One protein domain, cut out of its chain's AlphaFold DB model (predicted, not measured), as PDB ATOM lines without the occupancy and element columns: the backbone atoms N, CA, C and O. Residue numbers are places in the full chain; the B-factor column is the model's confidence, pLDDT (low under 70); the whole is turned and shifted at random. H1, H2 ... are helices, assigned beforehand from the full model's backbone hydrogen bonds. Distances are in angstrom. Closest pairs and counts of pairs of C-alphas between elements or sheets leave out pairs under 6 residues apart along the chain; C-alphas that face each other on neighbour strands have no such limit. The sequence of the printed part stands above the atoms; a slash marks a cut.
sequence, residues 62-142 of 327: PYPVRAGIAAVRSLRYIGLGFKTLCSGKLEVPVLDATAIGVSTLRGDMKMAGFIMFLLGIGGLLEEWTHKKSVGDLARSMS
ATOM      1  N   PRO A  62      45.812  43.864 -23.443       88.12
ATOM      2  CA  PRO A  62      46.580  44.689 -22.514       88.12
ATOM      3  C   PRO A  62      46.895  43.969 -21.196       88.12
ATOM      4  O   PRO A  62      46.096  43.184 -20.677       88.12
ATOM      5  N   TYR A  63      48.048  44.285 -20.597       84.75
ATOM      6  CA  TYR A  63      48.488  43.712 -19.319       84.75
ATOM      7  C   TYR A  63      47.439  43.738 -18.185       84.75
ATOM      8  O   TYR A  63      47.234  42.675 -17.597       84.75
ATOM      9  N   PRO A  64      46.745  44.859 -17.881       87.50
ATOM     10  CA  PRO A  64      45.795  44.892 -16.764       87.50
ATOM     11  C   PRO A  64      44.611  43.939 -16.971       87.50
ATOM     12  O   PRO A  64      44.188  43.261 -16.037       87.50
ATOM     13  N   VAL A  65      44.134  43.803 -18.212       87.38
ATOM     14  CA  VAL A  65      43.040  42.884 -18.561       87.38
ATOM     15  C   VAL A  65      43.487  41.432 -18.394       87.38
ATOM     16  O   VAL A  65      42.788  40.621 -17.788       87.38
ATOM     17  N   ARG A  66      44.691  41.093 -18.867       85.50
ATOM     18  CA  ARG A  66      45.262  39.747 -18.714       85.50
ATOM     19  C   ARG A  66      45.508  39.380 -17.250       85.50
ATOM     20  O   ARG A  66      45.265  38.235 -16.875       85.50
ATOM     21  N   ALA A  67      45.969  40.331 -16.441       85.75
ATOM     22  CA  ALA A  67      46.148  40.149 -15.006       85.75
ATOM     23  C   ALA A  67      44.806  39.867 -14.310       85.75
ATOM     24  O   ALA A  67      44.716  38.923 -13.528       85.75
ATOM     25  N   GLY A  68      43.746  40.598 -14.674       88.25
ATOM     26  CA  GLY A  68      42.385  40.334 -14.199       88.25
ATOM     27  C   GLY A  68      41.869  38.945 -14.590       88.25
ATOM     28  O   GLY A  68      41.383  38.202 -13.742       88.25
ATOM     29  N   ILE A  69      42.044  38.535 -15.852       87.56
ATOM     30  CA  ILE A  69      41.650  37.191 -16.321       87.56
ATOM     31  C   ILE A  69      42.418  36.095 -15.572       87.56
ATOM     32  O   ILE A  69      41.837  35.069 -15.213       87.56
ATOM     33  N   ALA A  70      43.720  36.288 -15.342       87.19
ATOM     34  CA  ALA A  70      44.540  35.346 -14.588       87.19
ATOM     35  C   ALA A  70      44.074  35.239 -13.128       87.19
ATOM     36  O   ALA A  70      43.924  34.124 -12.639       87.19
ATOM     37  N   ALA A  71      43.762  36.362 -12.478       88.75
ATOM     38  CA  ALA A  71      43.238  36.386 -11.112       88.75
ATOM     39  C   ALA A  71      41.868  35.694 -10.990       88.75
ATOM     40  O   ALA A  71      41.625  34.945 -10.051       88.75
ATOM     41  N   VAL A  72      40.971  35.875 -11.964       91.38
ATOM     42  CA  VAL A  72      39.670  35.181 -11.958       91.38
ATOM     43  C   VAL A  72      39.841  33.680 -12.202       91.38
ATOM     44  O   VAL A  72      39.197  32.859 -11.553       91.38
ATOM     45  N   ARG A  73      40.725  33.286 -13.126       89.50
ATOM     46  CA  ARG A  73      40.982  31.865 -13.408       89.50
ATOM     47  C   ARG A  73      41.680  31.158 -12.252       89.50
ATOM     48  O   ARG A  73      41.352  29.999 -12.001       89.50
ATOM     49  N   SER A  74      42.592  31.830 -11.548       90.19
ATOM     50  CA  SER A  74      43.309  31.243 -10.415       90.19
ATOM     51  C   SER A  74      42.364  30.853  -9.283       90.19
ATOM     52  O   SER A  74      42.535  29.776  -8.716       90.19
ATOM     53  N   LEU A  75      41.297  31.626  -9.036       92.12
ATOM     54  CA  LEU A  75      40.258  31.273  -8.059       92.12
ATOM     55  C   LEU A  75      39.644  29.891  -8.323       92.12
ATOM     56  O   LEU A  75      39.381  29.147  -7.381       92.12
ATOM     57  N   ARG A  76      39.464  29.505  -9.594       92.88
ATOM     58  CA  ARG A  76      38.920  28.185  -9.944       92.88
ATOM     59  C   ARG A  76      39.875  27.051  -9.565       92.88
ATOM     60  O   ARG A  76      39.424  26.031  -9.057       92.88
ATOM     61  N   TYR A  77      41.174  27.228  -9.806       90.56
ATOM     62  CA  TYR A  77      42.200  26.246  -9.436       90.56
ATOM     63  C   TYR A  77      42.358  26.146  -7.918       90.56
ATOM     64  O   TYR A  77      42.384  25.045  -7.377       90.56
ATOM     65  N   ILE A  78      42.376  27.289  -7.228       92.12
ATOM     66  CA  ILE A  78      42.465  27.355  -5.765       92.12
ATOM     67  C   ILE A  78      41.246  26.685  -5.120       92.12
ATOM     68  O   ILE A  78      41.404  25.870  -4.215       92.12
ATOM     69  N   GLY A  79      40.037  26.959  -5.619       92.38
ATOM     70  CA  GLY A  79      38.814  26.322  -5.130       92.38
ATOM     71  C   GLY A  79      38.795  24.807  -5.351       92.38
ATOM     72  O   GLY A  79      38.347  24.068  -4.476       92.38
ATOM     73  N   LEU A  80      39.322  24.333  -6.488       90.12
ATOM     74  CA  LEU A  80      39.449  22.902  -6.766       90.12
ATOM     75  C   LEU A  80      40.409  22.231  -5.774       90.12
ATOM     76  O   LEU A  80      40.032  21.248  -5.144       90.12
ATOM     77  N   GLY A  81      41.605  22.793  -5.581       92.25
ATOM     78  CA  GLY A  81      42.581  22.254  -4.632       92.25
ATOM     79  C   GLY A  81      42.095  22.299  -3.185       92.25
ATOM     80  O   GLY A  81      42.279  21.330  -2.458       92.25
ATOM     81  N   PHE A  82      41.397  23.364  -2.777       93.12
ATOM     82  CA  PHE A  82      40.792  23.448  -1.446       93.12
ATOM     83  C   PHE A  82      39.727  22.365  -1.238       93.12
ATOM     84  O   PHE A  82      39.730  21.689  -0.214       93.12
ATOM     85  N   LYS A  83      38.860  22.133  -2.232       93.88
ATOM     86  CA  LYS A  83      37.859  21.060  -2.178       93.88
ATOM     87  C   LYS A  83      38.514  19.680  -2.045       93.88
ATOM     88  O   LYS A  83      38.058  18.871  -1.239       93.88
ATOM     89  N   THR A  84      39.580  19.420  -2.802       91.31
ATOM     90  CA  THR A  84      40.336  18.161  -2.727       91.31
ATOM     91  C   THR A  84      41.022  17.998  -1.368       91.31
ATOM     92  O   THR A  84      40.929  16.933  -0.757       91.31
ATOM     93  N   LEU A  85      41.602  19.068  -0.825       92.19
ATOM     94  CA  LEU A  85      42.206  19.062   0.506       92.19
ATOM     95  C   LEU A  85      41.168  18.795   1.609       92.19
ATOM     96  O   LEU A  85      41.405  17.969   2.486       92.19
ATOM     97  N   CYS A  86      39.986  19.415   1.530       94.00
ATOM     98  CA  CYS A  86      38.873  19.146   2.448       94.00
ATOM     99  C   CYS A  86      38.365  17.701   2.366       94.00
ATOM    100  O   CYS A  86      37.815  17.196   3.338       94.00
ATOM    101  N   SER A  87      38.553  17.026   1.229       92.31
ATOM    102  CA  SER A  87      38.235  15.601   1.084       92.31
ATOM    103  C   SER A  87      39.301  14.662   1.670       92.31
ATOM    104  O   SER A  87      39.154  13.447   1.571       92.31
ATOM    105  N   GLY A  88      40.368  15.201   2.274       92.44
ATOM    106  CA  GLY A  88      41.456  14.424   2.876       92.44
ATOM    107  C   GLY A  88      42.433  13.820   1.862       92.44
ATOM    108  O   GLY A  88      43.212  12.940   2.218       92.44
ATOM    109  N   LYS A  89      42.397  14.267   0.598       88.75
ATOM    110  CA  LYS A  89      43.238  13.747  -0.487       88.75
ATOM    111  C   LYS A  89      44.338  14.742  -0.850       88.75
ATOM    112  O   LYS A  89      44.064  15.905  -1.142       88.75
ATOM    113  N   LEU A  90      45.585  14.277  -0.868       89.12
ATOM    114  CA  LEU A  90      46.754  15.031  -1.333       89.12
ATOM    115  C   LEU A  90      47.081  14.616  -2.771       89.12
ATOM    116  O   LEU A  90      47.947  13.785  -3.016       89.12
ATOM    117  N   GLU A  91      46.336  15.183  -3.717       90.12
ATOM    118  CA  GLU A  91      46.488  14.939  -5.156       90.12
ATOM    119  C   GLU A  91      47.054  16.179  -5.876       90.12
ATOM    120  O   GLU A  91      47.173  17.265  -5.299       90.12
ATOM    121  N   VAL A  92      47.344  16.037  -7.173       88.38
ATOM    122  CA  VAL A  92      47.855  17.100  -8.065       88.38
ATOM    123  C   VAL A  92      47.089  18.439  -7.949       88.38
ATOM    124  O   VAL A  92      47.751  19.475  -7.854       88.38
ATOM    125  N   PRO A  93      45.740  18.484  -7.825       90.62
ATOM    126  CA  PRO A  93      45.008  19.745  -7.665       90.62
ATOM    127  C   PRO A  93      45.420  20.592  -6.453       90.62
ATOM    128  O   PRO A  93      45.292  21.816  -6.489       90.62
ATOM    129  N   VAL A  94      45.901  19.966  -5.372       92.69
ATOM    130  CA  VAL A  94      46.350  20.671  -4.159       92.69
ATOM    131  C   VAL A  94      47.699  21.352  -4.401       92.69
ATOM    132  O   VAL A  94      47.904  22.501  -3.992       92.69
ATOM    133  N   LEU A  95      48.604  20.676  -5.115       91.12
ATOM    134  CA  LEU A  95      49.898  21.230  -5.514       91.12
ATOM    135  C   LEU A  95      49.708  22.426  -6.457       91.12
ATOM    136  O   LEU A  95      50.272  23.499  -6.224       91.12
ATOM    137  N   ASP A  96      48.843  22.265  -7.457       92.75
ATOM    138  CA  ASP A  96      48.501  23.305  -8.428       92.75
ATOM    139  C   ASP A  96      47.917  24.545  -7.742       92.75
ATOM    140  O   ASP A  96      48.358  25.672  -7.985       92.75
ATOM    141  N   ALA A  97      46.951  24.337  -6.842       93.38
ATOM    142  CA  ALA A  97      46.328  25.401  -6.063       93.38
ATOM    143  C   ALA A  97      47.339  26.159  -5.197       93.38
ATOM    144  O   ALA A  97      47.264  27.385  -5.108       93.38
ATOM    145  N   THR A  98      48.301  25.454  -4.600       93.25
ATOM    146  CA  THR A  98      49.345  26.066  -3.769       93.25
ATOM    147  C   THR A  98      50.280  26.931  -4.612       93.25
ATOM    148  O   THR A  98      50.485  28.105  -4.298       93.25
ATOM    149  N   ALA A  99      50.802  26.395  -5.719       92.69
ATOM    150  CA  ALA A  99      51.706  27.124  -6.606       92.69
ATOM    151  C   ALA A  99      51.037  28.375  -7.203       92.69
ATOM    152  O   ALA A  99      51.580  29.480  -7.128       92.69
ATOM    153  N   ILE A 100      49.821  28.223  -7.736       94.31
ATOM    154  CA  ILE A 100      49.053  29.329  -8.321       94.31
ATOM    155  C   ILE A 100      48.643  30.339  -7.241       94.31
ATOM    156  O   ILE A 100      48.716  31.548  -7.475       94.31
ATOM    157  N   GLY A 101      48.228  29.865  -6.064       93.50
ATOM    158  CA  GLY A 101      47.825  30.698  -4.933       93.50
ATOM    159  C   GLY A 101      48.957  31.599  -4.451       93.50
ATOM    160  O   GLY A 101      48.775  32.812  -4.366       93.50
ATOM    161  N   VAL A 102      50.153  31.038  -4.241       93.69
ATOM    162  CA  VAL A 102      51.344  31.801  -3.832       93.69
ATOM    163  C   VAL A 102      51.735  32.837  -4.891       93.69
ATOM    164  O   VAL A 102      52.001  33.989  -4.547       93.69
ATOM    165  N   SER A 103      51.738  32.474  -6.179       92.88
ATOM    166  CA  SER A 103      52.043  33.427  -7.258       92.88
ATOM    167  C   SER A 103      51.015  34.557  -7.358       92.88
ATOM    168  O   SER A 103      51.391  35.714  -7.541       92.88
ATOM    169  N   THR A 104      49.729  34.240  -7.188       91.88
ATOM    170  CA  THR A 104      48.640  35.230  -7.205       91.88
ATOM    171  C   THR A 104      48.746  36.178  -6.007       91.88
ATOM    172  O   THR A 104      48.604  37.387  -6.171       91.88
ATOM    173  N   LEU A 105      49.067  35.655  -4.817       91.75
ATOM    174  CA  LEU A 105      49.199  36.429  -3.578       91.75
ATOM    175  C   LEU A 105      50.396  37.392  -3.600       91.75
ATOM    176  O   LEU A 105      50.318  38.479  -3.038       91.75
ATOM    177  N   ARG A 106      51.476  37.042  -4.308       91.50
ATOM    178  CA  ARG A 106      52.617  37.945  -4.558       91.50
ATOM    179  C   ARG A 106      52.328  39.039  -5.595       91.50
ATOM    180  O   ARG A 106      53.186  39.880  -5.836       91.50
ATOM    181  N   GLY A 107      51.159  39.017  -6.236       87.31
ATOM    182  CA  GLY A 107      50.815  39.941  -7.319       87.31
ATOM    183  C   GLY A 107      51.465  39.603  -8.666       87.31
ATOM    184  O   GLY A 107      51.284  40.348  -9.632       87.31
ATOM    185  N   ASP A 108      52.177  38.477  -8.782       90.62
ATOM    186  CA  ASP A 108      52.805  38.052 -10.035       90.62
ATOM    187  C   ASP A 108      51.822  37.269 -10.917       90.62
ATOM    188  O   ASP A 108      51.860  36.041 -11.071       90.62
ATOM    189  N   MET A 109      50.916  38.023 -11.537       88.31
ATOM    190  CA  MET A 109      49.898  37.476 -12.434       88.31
ATOM    191  C   MET A 109      50.494  36.930 -13.741       88.31
ATOM    192  O   MET A 109      49.856  36.119 -14.419       88.31
ATOM    193  N   LYS A 110      51.722  37.338 -14.106       88.44
ATOM    194  CA  LYS A 110      52.419  36.793 -15.281       88.44
ATOM    195  C   LYS A 110      52.833  35.351 -15.018       88.44
ATOM    196  O   LYS A 110      52.534  34.491 -15.850       88.44
ATOM    197  N   MET A 111      53.455  35.093 -13.867       89.56
ATOM    198  CA  MET A 111      53.871  33.750 -13.461       89.56
ATOM    199  C   MET A 111      52.674  32.847 -13.172       89.56
ATOM    200  O   MET A 111      52.629  31.737 -13.697       89.56
ATOM    201  N   ALA A 112      51.645  33.336 -12.468       91.69
ATOM    202  CA  ALA A 112      50.414  32.568 -12.252       91.69
ATOM    203  C   ALA A 112      49.769  32.130 -13.584       91.69
ATOM    204  O   ALA A 112      49.389  30.970 -13.761       91.69
ATOM    205  N   GLY A 113      49.711  33.035 -14.571       90.94
ATOM    206  CA  GLY A 113      49.225  32.744 -15.922       90.94
ATOM    207  C   GLY A 113      50.098  31.775 -16.728       90.94
ATOM    208  O   GLY A 113      49.600  31.112 -17.639       90.94
ATOM    209  N   PHE A 114      51.398  31.701 -16.441       90.94
ATOM    210  CA  PHE A 114      52.304  30.732 -17.056       90.94
ATOM    211  C   PHE A 114      52.163  29.343 -16.425       90.94
ATOM    212  O   PHE A 114      52.000  28.370 -17.157       90.94
ATOM    213  N   ILE A 115      52.102  29.261 -15.093       92.44
ATOM    214  CA  ILE A 115      51.870  28.008 -14.359       92.44
ATOM    215  C   ILE A 115      50.543  27.375 -14.797       92.44
ATOM    216  O   ILE A 115      50.526  26.227 -15.228       92.44
ATOM    217  N   MET A 116      49.443  28.139 -14.814       91.44
ATOM    218  CA  MET A 116      48.140  27.644 -15.290       91.44
ATOM    219  C   MET A 116      48.175  27.139 -16.742       91.44
ATOM    220  O   MET A 116      47.449  26.210 -17.098       91.44
ATOM    221  N   PHE A 117      49.002  27.746 -17.597       91.81
ATOM    222  CA  PHE A 117      49.171  27.304 -18.979       91.81
ATOM    223  C   PHE A 117      49.925  25.972 -19.061       91.81
ATOM    224  O   PHE A 117      49.445  25.061 -19.735       91.81
ATOM    225  N   LEU A 118      51.050  25.841 -18.347       92.25
ATOM    226  CA  LEU A 118      51.821  24.596 -18.289       92.25
ATOM    227  C   LEU A 118      50.995  23.445 -17.715       92.25
ATOM    228  O   LEU A 118      50.939  22.384 -18.324       92.25
ATOM    229  N   LEU A 119      50.273  23.675 -16.615       90.62
ATOM    230  CA  LEU A 119      49.360  22.683 -16.036       90.62
ATOM    231  C   LEU A 119      48.238  22.308 -17.010       90.62
ATOM    232  O   LEU A 119      47.870  21.143 -17.147       90.62
ATOM    233  N   GLY A 120      47.728  23.282 -17.765       89.06
ATOM    234  CA  GLY A 120      46.754  23.036 -18.822       89.06
ATOM    235  C   GLY A 120      47.293  22.185 -19.979       89.06
ATOM    236  O   GLY A 120      46.503  21.474 -20.605       89.06
ATOM    237  N   ILE A 121      48.589  22.268 -20.287       93.12
ATOM    238  CA  ILE A 121      49.265  21.378 -21.243       93.12
ATOM    239  C   ILE A 121      49.475  19.998 -20.617       93.12
ATOM    240  O   ILE A 121      49.139  19.002 -21.252       93.12
ATOM    241  N   GLY A 122      49.948  19.942 -19.369       91.75
ATOM    242  CA  GLY A 122      50.148  18.705 -18.613       91.75
ATOM    243  C   GLY A 122      48.887  17.845 -18.572       91.75
ATOM    244  O   GLY A 122      48.927  16.699 -18.997       91.75
ATOM    245  N   GLY A 123      47.740  18.428 -18.214       89.88
ATOM    246  CA  GLY A 123      46.469  17.695 -18.202       89.88
ATOM    247  C   GLY A 123      46.014  17.195 -19.582       89.88
ATOM    248  O   GLY A 123      45.348  16.170 -19.672       89.88
ATOM    249  N   LEU A 124      46.381  17.875 -20.681       90.88
ATOM    250  CA  LEU A 124      46.115  17.358 -22.035       90.88
ATOM    251  C   LEU A 124      47.022  16.173 -22.382       90.88
ATOM    252  O   LEU A 124      46.552  15.222 -23.003       90.88
ATOM    253  N   LEU A 125      48.302  16.247 -22.012       91.62
ATOM    254  CA  LEU A 125      49.270  15.164 -22.203       91.62
ATOM    255  C   LEU A 125      48.898  13.937 -21.374       91.62
ATOM    256  O   LEU A 125      48.973  12.824 -21.883       91.62
ATOM    257  N   GLU A 126      48.464  14.136 -20.132       91.00
ATOM    258  CA  GLU A 126      47.986  13.074 -19.247       91.00
ATOM    259  C   GLU A 126      46.755  12.384 -19.843       91.00
ATOM    260  O   GLU A 126      46.754  11.167 -20.021       91.00
ATOM    261  N   GLU A 127      45.742  13.158 -20.254       90.00
ATOM    262  CA  GLU A 127      44.531  12.610 -20.874       90.00
ATOM    263  C   GLU A 127      44.851  11.854 -22.178       90.00
ATOM    264  O   GLU A 127      44.293  10.782 -22.428       90.00
ATOM    265  N   TRP A 128      45.759  12.389 -23.005       90.94
ATOM    266  CA  TRP A 128      46.236  11.723 -24.219       90.94
ATOM    267  C   TRP A 128      46.951  10.412 -23.905       90.94
ATOM    268  O   TRP A 128      46.611   9.389 -24.492       90.94
ATOM    269  N   THR A 129      47.906  10.435 -22.972       91.94
ATOM    270  CA  THR A 129      48.706   9.266 -22.589       91.94
ATOM    271  C   THR A 129      47.799   8.168 -22.059       91.94
ATOM    272  O   THR A 129      47.850   7.050 -22.560       91.94
ATOM    273  N   HIS A 130      46.885   8.502 -21.146       89.94
ATOM    274  CA  HIS A 130      45.926   7.544 -20.608       89.94
ATOM    275  C   HIS A 130      45.062   6.923 -21.714       89.94
ATOM    276  O   HIS A 130      44.975   5.702 -21.830       89.94
ATOM    277  N   LYS A 131      44.445   7.746 -22.576       88.00
ATOM    278  CA  LYS A 131      43.590   7.236 -23.663       88.00
ATOM    279  C   LYS A 131      44.360   6.404 -24.681       88.00
ATOM    280  O   LYS A 131      43.833   5.403 -25.157       88.00
ATOM    281  N   LYS A 132      45.587   6.807 -25.009       87.62
ATOM    282  CA  LYS A 132      46.458   6.070 -25.920       87.62
ATOM    283  C   LYS A 132      46.836   4.712 -25.334       87.62
ATOM    284  O   LYS A 132      46.643   3.712 -26.012       87.62
ATOM    285  N   SER A 133      47.290   4.666 -24.082       88.75
ATOM    286  CA  SER A 133      47.651   3.419 -23.400       88.75
ATOM    287  C   SER A 133      46.480   2.444 -23.324       88.75
ATOM    288  O   SER A 133      46.640   1.279 -23.672       88.75
ATOM    289  N   VAL A 134      45.292   2.920 -22.937       85.94
ATOM    290  CA  VAL A 134      44.086   2.078 -22.898       85.94
ATOM    291  C   VAL A 134      43.717   1.579 -24.296       85.94
ATOM    292  O   VAL A 134      43.392   0.407 -24.457       85.94
ATOM    293  N   GLY A 135      43.786   2.439 -25.317       82.81
ATOM    294  CA  GLY A 135      43.465   2.061 -26.693       82.81
ATOM    295  C   GLY A 135      44.448   1.055 -27.299       82.81
ATOM    296  O   GLY A 135      44.026   0.128 -27.985       82.81
ATOM    297  N   ASP A 136      45.745   1.219 -27.041       82.06
ATOM    298  CA  ASP A 136      46.775   0.296 -27.523       82.06
ATOM    299  C   ASP A 136      46.673  -1.057 -26.807       82.06
ATOM    300  O   ASP A 136      46.703  -2.091 -27.472       82.06
ATOM    301  N   LEU A 137      46.429  -1.063 -25.489       81.56
ATOM    302  CA  LEU A 137      46.148  -2.288 -24.738       81.56
ATOM    303  C   LEU A 137      44.907  -3.002 -25.286       81.56
ATOM    304  O   LEU A 137      44.965  -4.191 -25.593       81.56
ATOM    305  N   ALA A 138      43.802  -2.277 -25.472       78.75
ATOM    306  CA  ALA A 138      42.569  -2.847 -26.002       78.75
ATOM    307  C   ALA A 138      42.763  -3.457 -27.399       78.75
ATOM    308  O   ALA A 138      42.214  -4.518 -27.680       78.75
ATOM    309  N   ARG A 139      43.581  -2.836 -28.259       72.38
ATOM    310  CA  ARG A 139      43.915  -3.372 -29.588       72.38
ATOM    311  C   ARG A 139      44.775  -4.635 -29.510       72.38
ATOM    312  O   ARG A 139      44.567  -5.553 -30.293       72.38
ATOM    313  N   SER A 140      45.723  -4.689 -28.576       71.12
ATOM    314  CA  SER A 140      46.515  -5.897 -28.318       71.12
ATOM    315  C   SER A 140      45.672  -7.040 -27.746       71.12
ATOM    316  O   SER A 140      45.987  -8.200 -27.991       71.12
ATOM    317  N   MET A 141      44.598  -6.722 -27.021       66.44
ATOM    318  CA  MET A 141      43.660  -7.702 -26.464       66.44
ATOM    319  C   MET A 141      42.536  -8.095 -27.435       66.44
ATOM    320  O   MET A 141      41.928  -9.150 -27.268       66.44
ATOM    321  N   SER A 142      42.230  -7.275 -28.446       66.19
ATOM    322  CA  SER A 142      41.177  -7.582 -29.414       66.19
ATOM    323  C   SER A 142      41.645  -8.656 -30.396       66.19
ATOM    324  O   SER A 142      42.469  -8.397 -31.278       66.19
TER     325      SER A 142
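Overview. This is residues 62 to 142 of the 327 residues of the protein "HAD ATPase, P-type, family IC" of Lachnospiraceae bacterium 28-4 (UniProt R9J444). One long helix, H3, has its first part side by side with the shorter helix H2, and a third helix, H1, crosses slantwise over one side of that pair. The rest of H3, with the last printed residue, sticks out as a free arm, residues 120 to 142, and this arm makes much of the length. The printed part has 81 residues with three named helices, in the order H1, H2, H3 along the chain, and no named strand; the class is all helix. The whole is loose, with a radius of gyration of the C-alphas of 16.2 A, and flat in outline, with spans of 54 by 35 by 14 A.

Arrangement. H3, residues 109 to 141, touches H2, residues 92 to 105, with its residues 109 to 119 alone. The closest C-alphas of these two helices, those of Ile 100 and Ala 112, are 5.3 A apart. H2 and H3 form a helical hairpin, running opposite ways at a shallow tilt of 13 degrees. H1, residues 63 to 86, touches H2 with 30 pairs of C-alphas within 8 A, the closest being those of Gly 81 and Val 94, 4.1 A apart. H1 and H2 also form a helical hairpin, running opposite ways at a steep tilt of 41 degrees. H1 touches H3 with residues 67 to 74 alone, and H3 meets it there with residues 109 to 116 alone. Their closest C-alphas, those of Ala 67 and Met 109, are 5.3 A apart, and the two helices run the same way at a steep tilt of 54 degrees. The helix packing is mostly crossed, but only just: of 3 pairs of helices that touch, 1 is at a shallow tilt. In H2 every O i to N i+4 pair is within hydrogen-bond range; in H1 18 of 20 are, and in H3 28 of 29.

Along the chain. H3, 33 residues from Met 109 to Met 141, measures 47.7 A from first to last C-alpha; it begins at C-alpha 109 (49.898, 37.476, -12.434) and ends at C-alpha 141 (43.660, -7.702, -26.464). H2, Val 92 to Leu 105, measures 19.9 A. H1, Tyr 63 to Cys 86, measures 34.2 A and begins at C-alpha 63 (48.488, 43.712, -19.319).

Size, cuts and confidence. The two C-alphas farthest apart, those of Pro 64 and Ser 142, are 54.2 A apart. Without residues 120 to 142, which stand free, the body of 58 residues spans 39 by 17 by 17 A. The links H1 to H2 and H2 to H3 are tight, and the printed part has no cut. The mean pLDDT of the printed part is 89.1, and residues 141 to 142 are under 70.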